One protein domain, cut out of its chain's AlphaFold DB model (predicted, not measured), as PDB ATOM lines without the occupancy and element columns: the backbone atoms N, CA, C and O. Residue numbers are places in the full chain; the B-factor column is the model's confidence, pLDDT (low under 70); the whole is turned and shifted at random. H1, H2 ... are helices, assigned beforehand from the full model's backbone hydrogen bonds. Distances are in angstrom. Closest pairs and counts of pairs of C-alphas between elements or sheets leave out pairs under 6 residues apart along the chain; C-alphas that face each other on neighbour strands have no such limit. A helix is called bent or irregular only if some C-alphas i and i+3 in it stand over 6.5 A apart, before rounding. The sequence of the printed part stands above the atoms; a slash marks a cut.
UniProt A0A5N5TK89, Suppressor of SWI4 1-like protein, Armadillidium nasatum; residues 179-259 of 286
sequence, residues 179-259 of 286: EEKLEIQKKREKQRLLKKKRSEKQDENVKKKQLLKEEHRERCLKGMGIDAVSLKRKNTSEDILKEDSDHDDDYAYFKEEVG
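AT A GLANCE: This is residues 179 to 259 of the 286 residues of the protein "Suppressor of SWI4 1-like protein" of Armadillidium nasatum (UniProt A0A5N5TK89). The domain is one long helix, H1, that makes the longest axis, followed by a thin tail, residues 224 to 259, that turns at the end of H1 and folds back toward the level of its middle. The tail holds two single-turn helices, H2 and H3, near the turn and a short helix, H4, near its end; it keeps clear of H1 along much of its course, and no two helices touch. The printed part has 81 residues with four named helices, in the order H1, H2, H3, H4, and no named strand, and its class is all helix. It is extended, with a radius of gyration of the C-alphas of 21.3 A, and the C-alphas span 69 by 29 by 17 A.

IN THESE COORDINATES: H1 is residues 179 to 223, 65.8 A from first to last C-alpha; C-alpha 179 is at (14.231, 47.597, 25.802) and C-alpha 223 at (-45.402, 37.679, 51.833). H2 is residues 228 to 231, 5.6 A long, and H3 is residues 237 to 240, 5.9 A long. H4 is residues 250 to 258, 12.0 A long, and C-alpha 258 is at (-12.652, 47.639, 52.581). No helix is bent or irregular.

HOW THE PARTS SIT: H1 touches no helix, and residues 179 to 212 of it stand free. A tight link of 4 residues joins H1 to H2, and the two are apart. A tight link of 5 residues joins H2 to H3. H2 and H3 are close but not clearly touching; their closest C-alphas, those of Leu 231 and Ser 237, are 7.2 A apart. H1 and H3 are apart. A short link of 9 residues joins H3 to H4, and these two are apart. H4 is apart from H1 and from H2 as well, and residues 246 to 259, of which 250 to 258 belong to H4, stand free. In H1 and H4 every pair of O i and N i+4 is within hydrogen-bond range; H2 and H3, with 4 residues each, are too short for such a pair, and in each the one pair of O i and N i+3 is not within range.

THE WHOLE: The two C-alphas farthest apart are those of Glu 179 and Gly 225, 69.2 A, while the first and last printed C-alphas, of Glu 179 and Gly 259, are 39.9 A apart. The printed part has no cut, and no link is long. The mean pLDDT of the printed part is 74.8; it is 90 in H1, 52 in H2, 46 in H3 and 73 in H4. Residues 225 to 253 and residue 259 are under 70 in this predicted model.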
ATOM      1  N   GLU A 179      14.409  48.007  24.407       88.62
ATOM      2  CA  GLU A 179      14.231  47.597  25.802       88.62
ATOM      3  C   GLU A 179      13.196  48.466  26.521       88.62
ATOM      4  O   GLU A 179      12.238  47.938  27.089       88.62
ATOM      5  N   GLU A 180      13.298  49.794  26.400       88.06
ATOM      6  CA  GLU A 180      12.306  50.724  26.951       88.06
ATOM      7  C   GLU A 180      10.906  50.458  26.384       88.06
ATOM      8  O   GLU A 180       9.913  50.462  27.118       88.06
ATOM      9  N   LYS A 181      10.805  50.177  25.077       86.38
ATOM     10  CA  LYS A 181       9.533  49.819  24.430       86.38
ATOM     11  C   LYS A 181       8.935  48.545  25.036       86.38
ATOM     12  O   LYS A 181       7.738  48.531  25.331       86.38
ATOM     13  N   LEU A 182       9.744  47.508  25.268       87.12
ATOM     14  CA  LEU A 182       9.301  46.255  25.892       87.12
ATOM     15  C   LEU A 182       8.878  46.453  27.350       87.12
ATOM     16  O   LEU A 182       7.876  45.883  27.788       87.12
ATOM     17  N   GLU A 183       9.589  47.277  28.115       90.94
ATOM     18  CA  GLU A 183       9.190  47.597  29.486       90.94
ATOM     19  C   GLU A 183       7.854  48.334  29.547       90.94
ATOM     20  O   GLU A 183       7.003  48.013  30.383       90.94
ATOM     21  N   ILE A 184       7.648  49.308  28.657       87.69
ATOM     22  CA  ILE A 184       6.383  50.042  28.547       87.69
ATOM     23  C   ILE A 184       5.248  49.075  28.197       87.69
ATOM     24  O   ILE A 184       4.182  49.146  28.814       87.69
ATOM     25  N   GLN A 185       5.472  48.142  27.268       87.44
ATOM     26  CA  GLN A 185       4.494  47.105  26.922       87.44
ATOM     27  C   GLN A 185       4.156  46.223  28.129       87.44
ATOM     28  O   GLN A 185       2.986  46.132  28.500       87.44
ATOM     29  N   LYS A 186       5.161  45.683  28.829       90.88
ATOM     30  CA  LYS A 186       4.959  44.868  30.041       90.88
ATOM     31  C   LYS A 186       4.193  45.628  31.126       90.88
ATOM     32  O   LYS A 186       3.305  45.070  31.770       90.88
ATOM     33  N   LYS A 187       4.512  46.908  31.352       90.69
ATOM     34  CA  LYS A 187       3.797  47.766  32.317       90.69
ATOM     35  C   LYS A 187       2.327  47.940  31.918       90.69
ATOM     36  O   LYS A 187       1.450  47.803  32.771       90.69
ATOM     37  N   ARG A 188       2.041  48.176  30.635       87.31
ATOM     38  CA  ARG A 188       0.670  48.310  30.111       87.31
ATOM     39  C   ARG A 188      -0.123  47.010  30.197       87.31
ATOM     40  O   ARG A 188      -1.278  47.040  30.609       87.31
ATOM     41  N   GLU A 189       0.485  45.874  29.872       89.12
ATOM     42  CA  GLU A 189      -0.157  44.560  29.997       89.12
ATOM     43  C   GLU A 189      -0.530  44.249  31.445       89.12
ATOM     44  O   GLU A 189      -1.665  43.853  31.716       89.12
ATOM     45  N   LYS A 190       0.375  44.524  32.393       92.69
ATOM     46  CA  LYS A 190       0.087  44.404  33.829       92.69
ATOM     47  C   LYS A 190      -1.101  45.278  34.235       92.69
ATOM     48  O   LYS A 190      -2.014  44.794  34.900       92.69
ATOM     49  N   GLN A 191      -1.136  46.540  33.802       90.38
ATOM     50  CA  GLN A 191      -2.263  47.438  34.084       90.38
ATOM     51  C   GLN A 191      -3.573  46.948  33.454       90.38
ATOM     52  O   GLN A 191      -4.613  46.969  34.113       90.38
ATOM     53  N   ARG A 192      -3.537  46.455  32.210       89.50
ATOM     54  CA  ARG A 192      -4.705  45.889  31.521       89.50
ATOM     55  C   ARG A 192      -5.241  44.664  32.255       89.50
ATOM     56  O   ARG A 192      -6.449  44.569  32.455       89.50
ATOM     57  N   LEU A 193      -4.362  43.766  32.698       93.69
ATOM     58  CA  LEU A 193      -4.736  42.587  33.478       93.69
ATOM     59  C   LEU A 193      -5.386  42.989  34.810       93.69
ATOM     60  O   LEU A 193      -6.429  42.451  35.171       93.69
ATOM     61  N   LEU A 194      -4.810  43.966  35.519       94.25
ATOM     62  CA  LEU A 194      -5.378  44.487  36.766       94.25
ATOM     63  C   LEU A 194      -6.750  45.130  36.544       94.25
ATOM     64  O   LEU A 194      -7.675  44.860  37.306       94.25
ATOM     65  N   LYS A 195      -6.910  45.935  35.488       93.50
ATOM     66  CA  LYS A 195      -8.202  46.537  35.128       93.50
ATOM     67  C   LYS A 195      -9.242  45.466  34.797       93.50
ATOM     68  O   LYS A 195     -10.374  45.577  35.257       93.50
ATOM     69  N   LYS A 196      -8.856  44.418  34.064       94.25
ATOM     70  CA  LYS A 196      -9.746  43.299  33.733       94.25
ATOM     71  C   LYS A 196     -10.212  42.561  34.988       94.25
ATOM     72  O   LYS A 196     -11.409  42.403  35.170       94.25
ATOM     73  N   LYS A 197      -9.290  42.236  35.902       95.62
ATOM     74  CA  LYS A 197      -9.623  41.617  37.198       95.62
ATOM     75  C   LYS A 197     -10.568  42.482  38.036       95.62
ATOM     76  O   LYS A 197     -11.460  41.953  38.685       95.62
ATOM     77  N   ARG A 198     -10.381  43.809  38.040       94.88
ATOM     78  CA  ARG A 198     -11.297  44.739  38.728       94.88
ATOM     79  C   ARG A 198     -12.689  44.731  38.095       94.88
ATOM     80  O   ARG A 198     -13.666  44.701  38.831       94.88
ATOM     81  N   SER A 199     -12.765  44.718  36.764       94.69
ATOM     82  CA  SER A 199     -14.036  44.630  36.035       94.69
ATOM     83  C   SER A 199     -14.759  43.316  36.318       94.69
ATOM     84  O   SER A 199     -15.929  43.342  36.659       94.69
ATOM     85  N   GLU A 200     -14.055  42.181  36.256       95.88
ATOM     86  CA  GLU A 200     -14.632  40.853  36.514       95.88
ATOM     87  C   GLU A 200     -15.213  40.769  37.939       95.88
ATOM     88  O   GLU A 200     -16.355  40.354  38.113       95.88
ATOM     89  N   LYS A 201     -14.488  41.274  38.950       94.44
ATOM     90  CA  LYS A 201     -15.003  41.374  40.327       94.44
ATOM     91  C   LYS A 201     -16.229  42.281  40.439       94.44
ATOM     92  O   LYS A 201     -17.178  41.953  41.145       94.44
ATOM     93  N   GLN A 202     -16.214  43.427  39.759       92.38
ATOM     94  CA  GLN A 202     -17.352  44.344  39.759       92.38
ATOM     95  C   GLN A 202     -18.584  43.690  39.122       92.38
ATOM     96  O   GLN A 202     -19.675  43.791  39.676       92.38
ATOM     97  N   ASP A 203     -18.405  42.973  38.016       94.50
ATOM     98  CA  ASP A 203     -19.481  42.260  37.331       94.50
ATOM     99  C   ASP A 203     -20.052  41.130  38.202       94.50
ATOM    100  O   ASP A 203     -21.269  40.951  38.261       94.50
ATOM    101  N   GLU A 204     -19.206  40.391  38.926       95.62
ATOM    102  CA  GLU A 204     -19.642  39.392  39.911       95.62
ATOM    103  C   GLU A 204     -20.440  40.022  41.057       95.62
ATOM    104  O   GLU A 204     -21.496  39.506  41.425       95.62
ATOM    105  N   ASN A 205     -19.988  41.159  41.587       92.69
ATOM    106  CA  ASN A 205     -20.685  41.869  42.660       92.69
ATOM    107  C   ASN A 205     -22.036  42.421  42.191       92.69
ATOM    108  O   ASN A 205     -23.033  42.297  42.902       92.69
ATOM    109  N   VAL A 206     -22.104  42.968  40.974       93.75
ATOM    110  CA  VAL A 206     -23.365  43.422  40.368       93.75
ATOM    111  C   VAL A 206     -24.322  42.247  40.178       93.75
ATOM    112  O   VAL A 206     -25.490  42.369  40.541       93.75
ATOM    113  N   LYS A 207     -23.845  41.096  39.687       94.19
ATOM    114  CA  LYS A 207     -24.668  39.883  39.544       94.19
ATOM    115  C   LYS A 207     -25.183  39.375  40.888       94.19
ATOM    116  O   LYS A 207     -26.372  39.107  41.008       94.19
ATOM    117  N   LYS A 208     -24.331  39.302  41.914       93.12
ATOM    118  CA  LYS A 208     -24.751  38.934  43.278       93.12
ATOM    119  C   LYS A 208     -25.806  39.904  43.816       93.12
ATOM    120  O   LYS A 208     -26.822  39.456  44.336       93.12
ATOM    121  N   LYS A 209     -25.620  41.216  43.630       89.50
ATOM    122  CA  LYS A 209     -26.596  42.236  44.052       89.50
ATOM    123  C   LYS A 209     -27.922  42.114  43.297       89.50
ATOM    124  O   LYS A 209     -28.976  42.301  43.895       89.50
ATOM    125  N   GLN A 210     -27.887  41.783  42.006       90.75
ATOM    126  CA  GLN A 210     -29.094  41.523  41.215       90.75
ATOM    127  C   GLN A 210     -29.836  40.278  41.711       90.75
ATOM    128  O   GLN A 210     -31.030  40.378  41.971       90.75
ATOM    129  N   LEU A 211     -29.133  39.163  41.940       92.94
ATOM    130  CA  LEU A 211     -29.726  37.929  42.470       92.94
ATOM    131  C   LEU A 211     -30.350  38.142  43.853       92.94
ATOM    132  O   LEU A 211     -31.511  37.810  44.056       92.94
ATOM    133  N   LEU A 212     -29.632  38.782  44.782       88.50
ATOM    134  CA  LEU A 212     -30.165  39.095  46.114       88.50
ATOM    135  C   LEU A 212     -31.395  40.009  46.042       88.50
ATOM    136  O   LEU A 212     -32.359  39.816  46.783       88.50
ATOM    137  N   LYS A 213     -31.391  40.986  45.127       88.06
ATOM    138  CA  LYS A 213     -32.539  41.870  44.893       88.06
ATOM    139  C   LYS A 213     -33.735  41.110  44.316       88.06
ATOM    140  O   LYS A 213     -34.867  41.399  44.697       88.06
ATOM    141  N   GLU A 214     -33.507  40.152  43.422       87.25
ATOM    142  CA  GLU A 214     -34.547  39.277  42.872       87.25
ATOM    143  C   GLU A 214     -35.109  38.333  43.942       87.25
ATOM    144  O   GLU A 214     -36.323  38.284  44.117       87.25
ATOM    145  N   GLU A 215     -34.262  37.685  44.743       90.56
ATOM    146  CA  GLU A 215     -34.683  36.838  45.867       90.56
ATOM    147  C   GLU A 215     -35.457  37.619  46.937       90.56
ATOM    148  O   GLU A 215     -36.434  37.124  47.508       90.56
ATOM    149  N   HIS A 216     -35.028  38.847  47.242       85.44
ATOM    150  CA  HIS A 216     -35.756  39.733  48.148       85.44
ATOM    151  C   HIS A 216     -37.111  40.128  47.549       85.44
ATOM    152  O   HIS A 216     -38.135  40.012  48.220       85.44
ATOM    153  N   ARG A 217     -37.145  40.490  46.259       84.25
ATOM    154  CA  ARG A 217     -38.390  40.779  45.535       84.25
ATOM    155  C   ARG A 217     -39.345  39.585  45.572       84.25
ATOM    156  O   ARG A 217     -40.522  39.771  45.866       84.25
ATOM    157  N   GLU A 218     -38.862  38.370  45.329       84.25
ATOM    158  CA  GLU A 218     -39.673  37.150  45.413       84.25
ATOM    159  C   GLU A 218     -40.204  36.884  46.824       84.25
ATOM    160  O   GLU A 218     -41.371  36.516  46.976       84.25
ATOM    161  N   ARG A 219     -39.386  37.095  47.866       84.50
ATOM    162  CA  ARG A 219     -39.832  36.993  49.266       84.50
ATOM    163  C   ARG A 219     -40.940  37.996  49.583       84.50
ATOM    164  O   ARG A 219     -41.947  37.596  50.165       84.50
ATOM    165  N   CYS A 220     -40.805  39.251  49.159       80.44
ATOM    166  CA  CYS A 220     -41.830  40.277  49.367       80.44
ATOM    167  C   CYS A 220     -43.134  39.950  48.624       80.44
ATOM    168  O   CYS A 220     -44.212  40.044  49.211       80.44
ATOM    169  N   LEU A 221     -43.059  39.484  47.368       79.19
ATOM    170  CA  LEU A 221     -44.249  39.053  46.620       79.19
ATOM    171  C   LEU A 221     -44.967  37.872  47.293       79.19
ATOM    172  O   LEU A 221     -46.196  37.882  47.373       79.19
ATOM    173  N   LYS A 222     -44.220  36.882  47.803       81.50
ATOM    174  CA  LYS A 222     -44.789  35.746  48.550       81.50
ATOM    175  C   LYS A 222     -45.461  36.201  49.848       81.50
ATOM    176  O   LYS A 222     -46.554  35.731  50.150       81.50
ATOM    177  N   GLY A 223     -44.851  37.134  50.584       76.81
ATOM    178  CA  GLY A 223     -45.402  37.679  51.833       76.81
ATOM    179  C   GLY A 223     -46.690  38.491  51.652       76.81
ATOM    180  O   GLY A 223     -47.538  38.493  52.539       76.81
ATOM    181  N   MET A 224     -46.878  39.135  50.496       73.00
ATOM    182  CA  MET A 224     -48.093  39.900  50.187       73.00
ATOM    183  C   MET A 224     -49.258  39.043  49.654       73.00
ATOM    184  O   MET A 224     -50.354  39.568  49.475       73.00
ATOM    185  N   GLY A 225     -49.045  37.748  49.372       61.72
ATOM    186  CA  GLY A 225     -50.087  36.859  48.838       61.72
ATOM    187  C   GLY A 225     -50.636  37.281  47.467       61.72
ATOM    188  O   GLY A 225     -51.781  36.973  47.142       61.72
ATOM    189  N   ILE A 226     -49.860  38.032  46.674       59.03
ATOM    190  CA  ILE A 226     -50.300  38.552  45.372       59.03
ATOM    191  C   ILE A 226     -49.914  37.556  44.274       59.03
ATOM    192  O   ILE A 226     -48.736  37.417  43.941       59.03
ATOM    193  N   ASP A 227     -50.907  36.922  43.650       57.53
ATOM    194  CA  ASP A 227     -50.698  36.105  42.452       57.53
ATOM    195  C   ASP A 227     -50.124  36.952  41.303       57.53
ATOM    196  O   ASP A 227     -50.572  38.076  41.046       57.53
ATOM    197  N   ALA A 228     -49.177  36.389  40.540       55.72
ATOM    198  CA  ALA A 228     -48.492  37.052  39.419       55.72
ATOM    199  C   ALA A 228     -49.448  37.666  38.366       55.72
ATOM    200  O   ALA A 228     -49.074  38.575  37.622       55.72
ATOM    201  N   VAL A 229     -50.704  37.207  38.331       51.47
ATOM    202  CA  VAL A 229     -51.780  37.695  37.457       51.47
ATOM    203  C   VAL A 229     -52.295  39.086  37.874       51.47
ATOM    204  O   VAL A 229     -52.679  39.878  37.011       51.47
ATOM    205  N   SER A 230     -52.250  39.438  39.166       51.53
ATOM    206  CA  SER A 230     -52.711  40.738  39.688       51.53
ATOM    207  C   SER A 230     -51.682  41.867  39.512       51.53
ATOM    208  O   SER A 230     -52.067  43.030  39.371       51.53
ATOM    209  N   LEU A 231     -50.380  41.549  39.425       51.22
ATOM    210  CA  LEU A 231     -49.310  42.543  39.217       51.22
ATOM    211  C   LEU A 231     -49.363  43.233  37.846       51.22
ATOM    212  O   LEU A 231     -48.950  44.381  37.730       51.22
ATOM    213  N   LYS A 232     -49.898  42.581  36.805       49.59
ATOM    214  CA  LYS A 232     -49.990  43.176  35.456       49.59
ATOM    215  C   LYS A 232     -51.045  44.283  35.329       49.59
ATOM    216  O   LYS A 232     -51.017  45.014  34.344       49.59
ATOM    217  N   ARG A 233     -51.989  44.404  36.274       47.00
ATOM    218  CA  ARG A 233     -53.113  45.364  36.192       47.00
ATOM    219  C   ARG A 233     -52.882  46.682  36.926       47.00
ATOM    220  O   ARG A 233     -53.636  47.624  36.701       47.00
ATOM    221  N   LYS A 234     -51.860  46.780  37.775       43.75
ATOM    222  CA  LYS A 234     -51.481  48.036  38.424       43.75
ATOM    223  C   LYS A 234     -50.017  48.329  38.110       43.75
ATOM    224  O   LYS A 234     -49.140  47.605  38.562       43.75
ATOM    225  N   ASN A 235     -49.751  49.441  37.420       44.69
ATOM    226  CA  ASN A 235     -48.421  50.060  37.285       44.69
ATOM    227  C   ASN A 235     -47.882  50.585  38.645       44.69
ATOM    228  O   ASN A 235     -47.226  51.614  38.703       44.69
ATOM    229  N   THR A 236     -48.196  49.917  39.759       42.72
ATOM    230  CA  THR A 236     -47.824  50.280  41.136       42.72
ATOM    231  C   THR A 236     -46.660  49.438  41.659       42.72
ATOM    232  O   THR A 236     -46.338  49.507  42.840       42.72
ATOM    233  N   SER A 237     -46.029  48.613  40.815       48.03
ATOM    234  CA  SER A 237     -44.863  47.815  41.209       48.03
ATOM    235  C   SER A 237     -43.605  48.658  41.421       48.03
ATOM    236  O   SER A 237     -42.720  48.232  42.149       48.03
ATOM    237  N   GLU A 238     -43.507  49.838  40.803       47.72
ATOM    238  CA  GLU A 238     -42.318  50.694  40.921       47.72
ATOM    239  C   GLU A 238     -42.322  51.601  42.156       47.72
ATOM    240  O   GLU A 238     -41.250  52.018  42.585       47.72
ATOM    241  N   ASP A 239     -43.486  51.890  42.746       43.50
ATOM    242  CA  ASP A 239     -43.583  52.805  43.894       43.50
ATOM    243  C   ASP A 239     -43.614  52.084  45.250       43.50
ATOM    244  O   ASP A 239     -43.073  52.613  46.212       43.50
ATOM    245  N   ILE A 240     -44.125  50.849  45.330       42.91
ATOM    246  CA  ILE A 240     -44.139  50.070  46.589       42.91
ATOM    247  C   ILE A 240     -42.736  49.519  46.930       42.91
ATOM    248  O   ILE A 240     -42.384  49.390  48.094       42.91
ATOM    249  N   LEU A 241     -41.887  49.255  45.928       45.47
ATOM    250  CA  LEU A 241     -40.509  48.768  46.127       45.47
ATOM    251  C   LEU A 241     -39.488  49.877  46.454       45.47
ATOM    252  O   LEU A 241     -38.322  49.568  46.698       45.47
ATOM    253  N   LYS A 242     -39.882  51.158  46.419       46.94
ATOM    254  CA  LYS A 242     -38.988  52.280  46.758       46.94
ATOM    255  C   LYS A 242     -38.878  52.525  48.258       46.94
ATOM    256  O   LYS A 242     -37.859  53.057  48.678       46.94
ATOM    257  N   GLU A 243     -39.885  52.155  49.048       39.72
ATOM    258  CA  GLU A 243     -39.908  52.483  50.481       39.72
ATOM    259  C   GLU A 243     -39.072  51.514  51.338       39.72
ATOM    260  O   GLU A 243     -38.471  51.954  52.312       39.72
ATOM    261  N   ASP A 244     -38.907  50.251  50.924       40.22
ATOM    262  CA  ASP A 244     -38.129  49.248  51.681       40.22
ATOM    263  C   ASP A 244     -36.663  49.091  51.214       40.22
ATOM    264  O   ASP A 244     -35.887  48.351  51.815       40.22
ATOM    265  N   SER A 245     -36.243  49.801  50.159       43.28
ATOM    266  CA  SER A 245     -34.863  49.768  49.632       43.28
ATOM    267  C   SER A 245     -33.893  50.708  50.365       43.28
ATOM    268  O   SER A 245     -32.702  50.704  50.060       43.28
ATOM    269  N   ASP A 246     -34.377  51.533  51.295       46.66
ATOM    270  CA  ASP A 246     -33.588  52.576  51.972       46.66
ATOM    271  C   ASP A 246     -32.870  52.081  53.246       46.66
ATOM    272  O   ASP A 246     -32.336  52.894  54.013       46.66
ATOM    273  N   HIS A 247     -32.858  50.759  53.469       46.31
ATOM    274  CA  HIS A 247     -32.273  50.112  54.645       46.31
ATOM    275  C   HIS A 247     -31.161  49.093  54.328       46.31
ATOM    276  O   HIS A 247     -30.879  48.229  55.152       46.31
ATOM    277  N   ASP A 248     -30.487  49.209  53.179       52.56
ATOM    278  CA  ASP A 248     -29.129  48.666  53.058       52.56
ATOM    279  C   ASP A 248     -28.204  49.605  53.849       52.56
ATOM    280  O   ASP A 248     -28.040  50.777  53.503       52.56
ATOM    281  N   ASP A 249     -27.653  49.126  54.963       64.00
ATOM    282  CA  ASP A 249     -26.673  49.878  55.746       64.00
ATOM    283  C   ASP A 249     -25.352  49.920  54.963       64.00
ATOM    284  O   ASP A 249     -24.449  49.109  55.172       64.00
ATOM    285  N   ASP A 250     -25.262  50.846  54.002       69.81
ATOM    286  CA  ASP A 250     -24.100  51.053  53.127       69.81
ATOM    287  C   ASP A 250     -22.779  51.168  53.925       69.81
ATOM    288  O   ASP A 250     -21.702  50.848  53.418       69.81
ATOM    289  N   TYR A 251     -22.865  51.567  55.201       68.19
ATOM    290  CA  TYR A 251     -21.759  51.597  56.155       68.19
ATOM    291  C   TYR A 251     -21.231  50.193  56.506       68.19
ATOM    292  O   TYR A 251     -20.018  49.971  56.506       68.19
ATOM    293  N   ALA A 252     -22.126  49.241  56.791       68.62
ATOM    294  CA  ALA A 252     -21.773  47.871  57.164       68.62
ATOM    295  C   ALA A 252     -21.109  47.130  55.996       68.62
ATOM    296  O   ALA A 252     -20.071  46.493  56.179       68.62
ATOM    297  N   TYR A 253     -21.636  47.311  54.781       69.69
ATOM    298  CA  TYR A 253     -21.047  46.743  53.567       69.69
ATOM    299  C   TYR A 253     -19.635  47.286  53.291       69.69
ATOM    300  O   TYR A 253     -18.724  46.526  52.965       69.69
ATOM    301  N   PHE A 254     -19.416  48.597  53.461       74.88
ATOM    302  CA  PHE A 254     -18.088  49.195  53.281       74.88
ATOM    303  C   PHE A 254     -17.071  48.649  54.289       74.88
ATOM    304  O   PHE A 254     -15.943  48.331  53.914       74.88
ATOM    305  N   LYS A 255     -17.469  48.521  55.560       80.00
ATOM    306  CA  LYS A 255     -16.597  48.038  56.637       80.00
ATOM    307  C   LYS A 255     -16.162  46.584  56.426       80.00
ATOM    308  O   LYS A 255     -15.004  46.266  56.682       80.00
ATOM    309  N   GLU A 256     -17.058  45.725  55.940       78.38
ATOM    310  CA  GLU A 256     -16.735  44.325  55.624       78.38
ATOM    311  C   GLU A 256     -15.807  44.187  54.407       78.38
ATOM    312  O   GLU A 256     -14.900  43.357  54.428       78.38
ATOM    313  N   GLU A 257     -15.987  45.009  53.369       73.38
ATOM    314  CA  GLU A 257     -15.273  44.833  52.094       73.38
ATOM    315  C   GLU A 257     -13.934  45.589  52.026       73.38
ATOM    316  O   GLU A 257     -12.958  45.096  51.457       73.38
ATOM    317  N   VAL A 258     -13.865  46.798  52.590       76.12
ATOM    318  CA  VAL A 258     -12.652  47.639  52.581       76.12
ATOM    319  C   VAL A 258     -11.773  47.348  53.800       76.12
ATOM    320  O   VAL A 258     -10.569  47.595  53.762       76.12
ATOM    321  N   GLY A 259     -12.353  46.792  54.874       67.06
ATOM    322  CA  GLY A 259     -11.657  46.512  56.136       67.06
ATOM    323  C   GLY A 259     -11.288  47.767  56.937       67.06
ATOM    324  O   GLY A 259     -10.680  47.663  58.000       67.06
TER     325      GLY A 259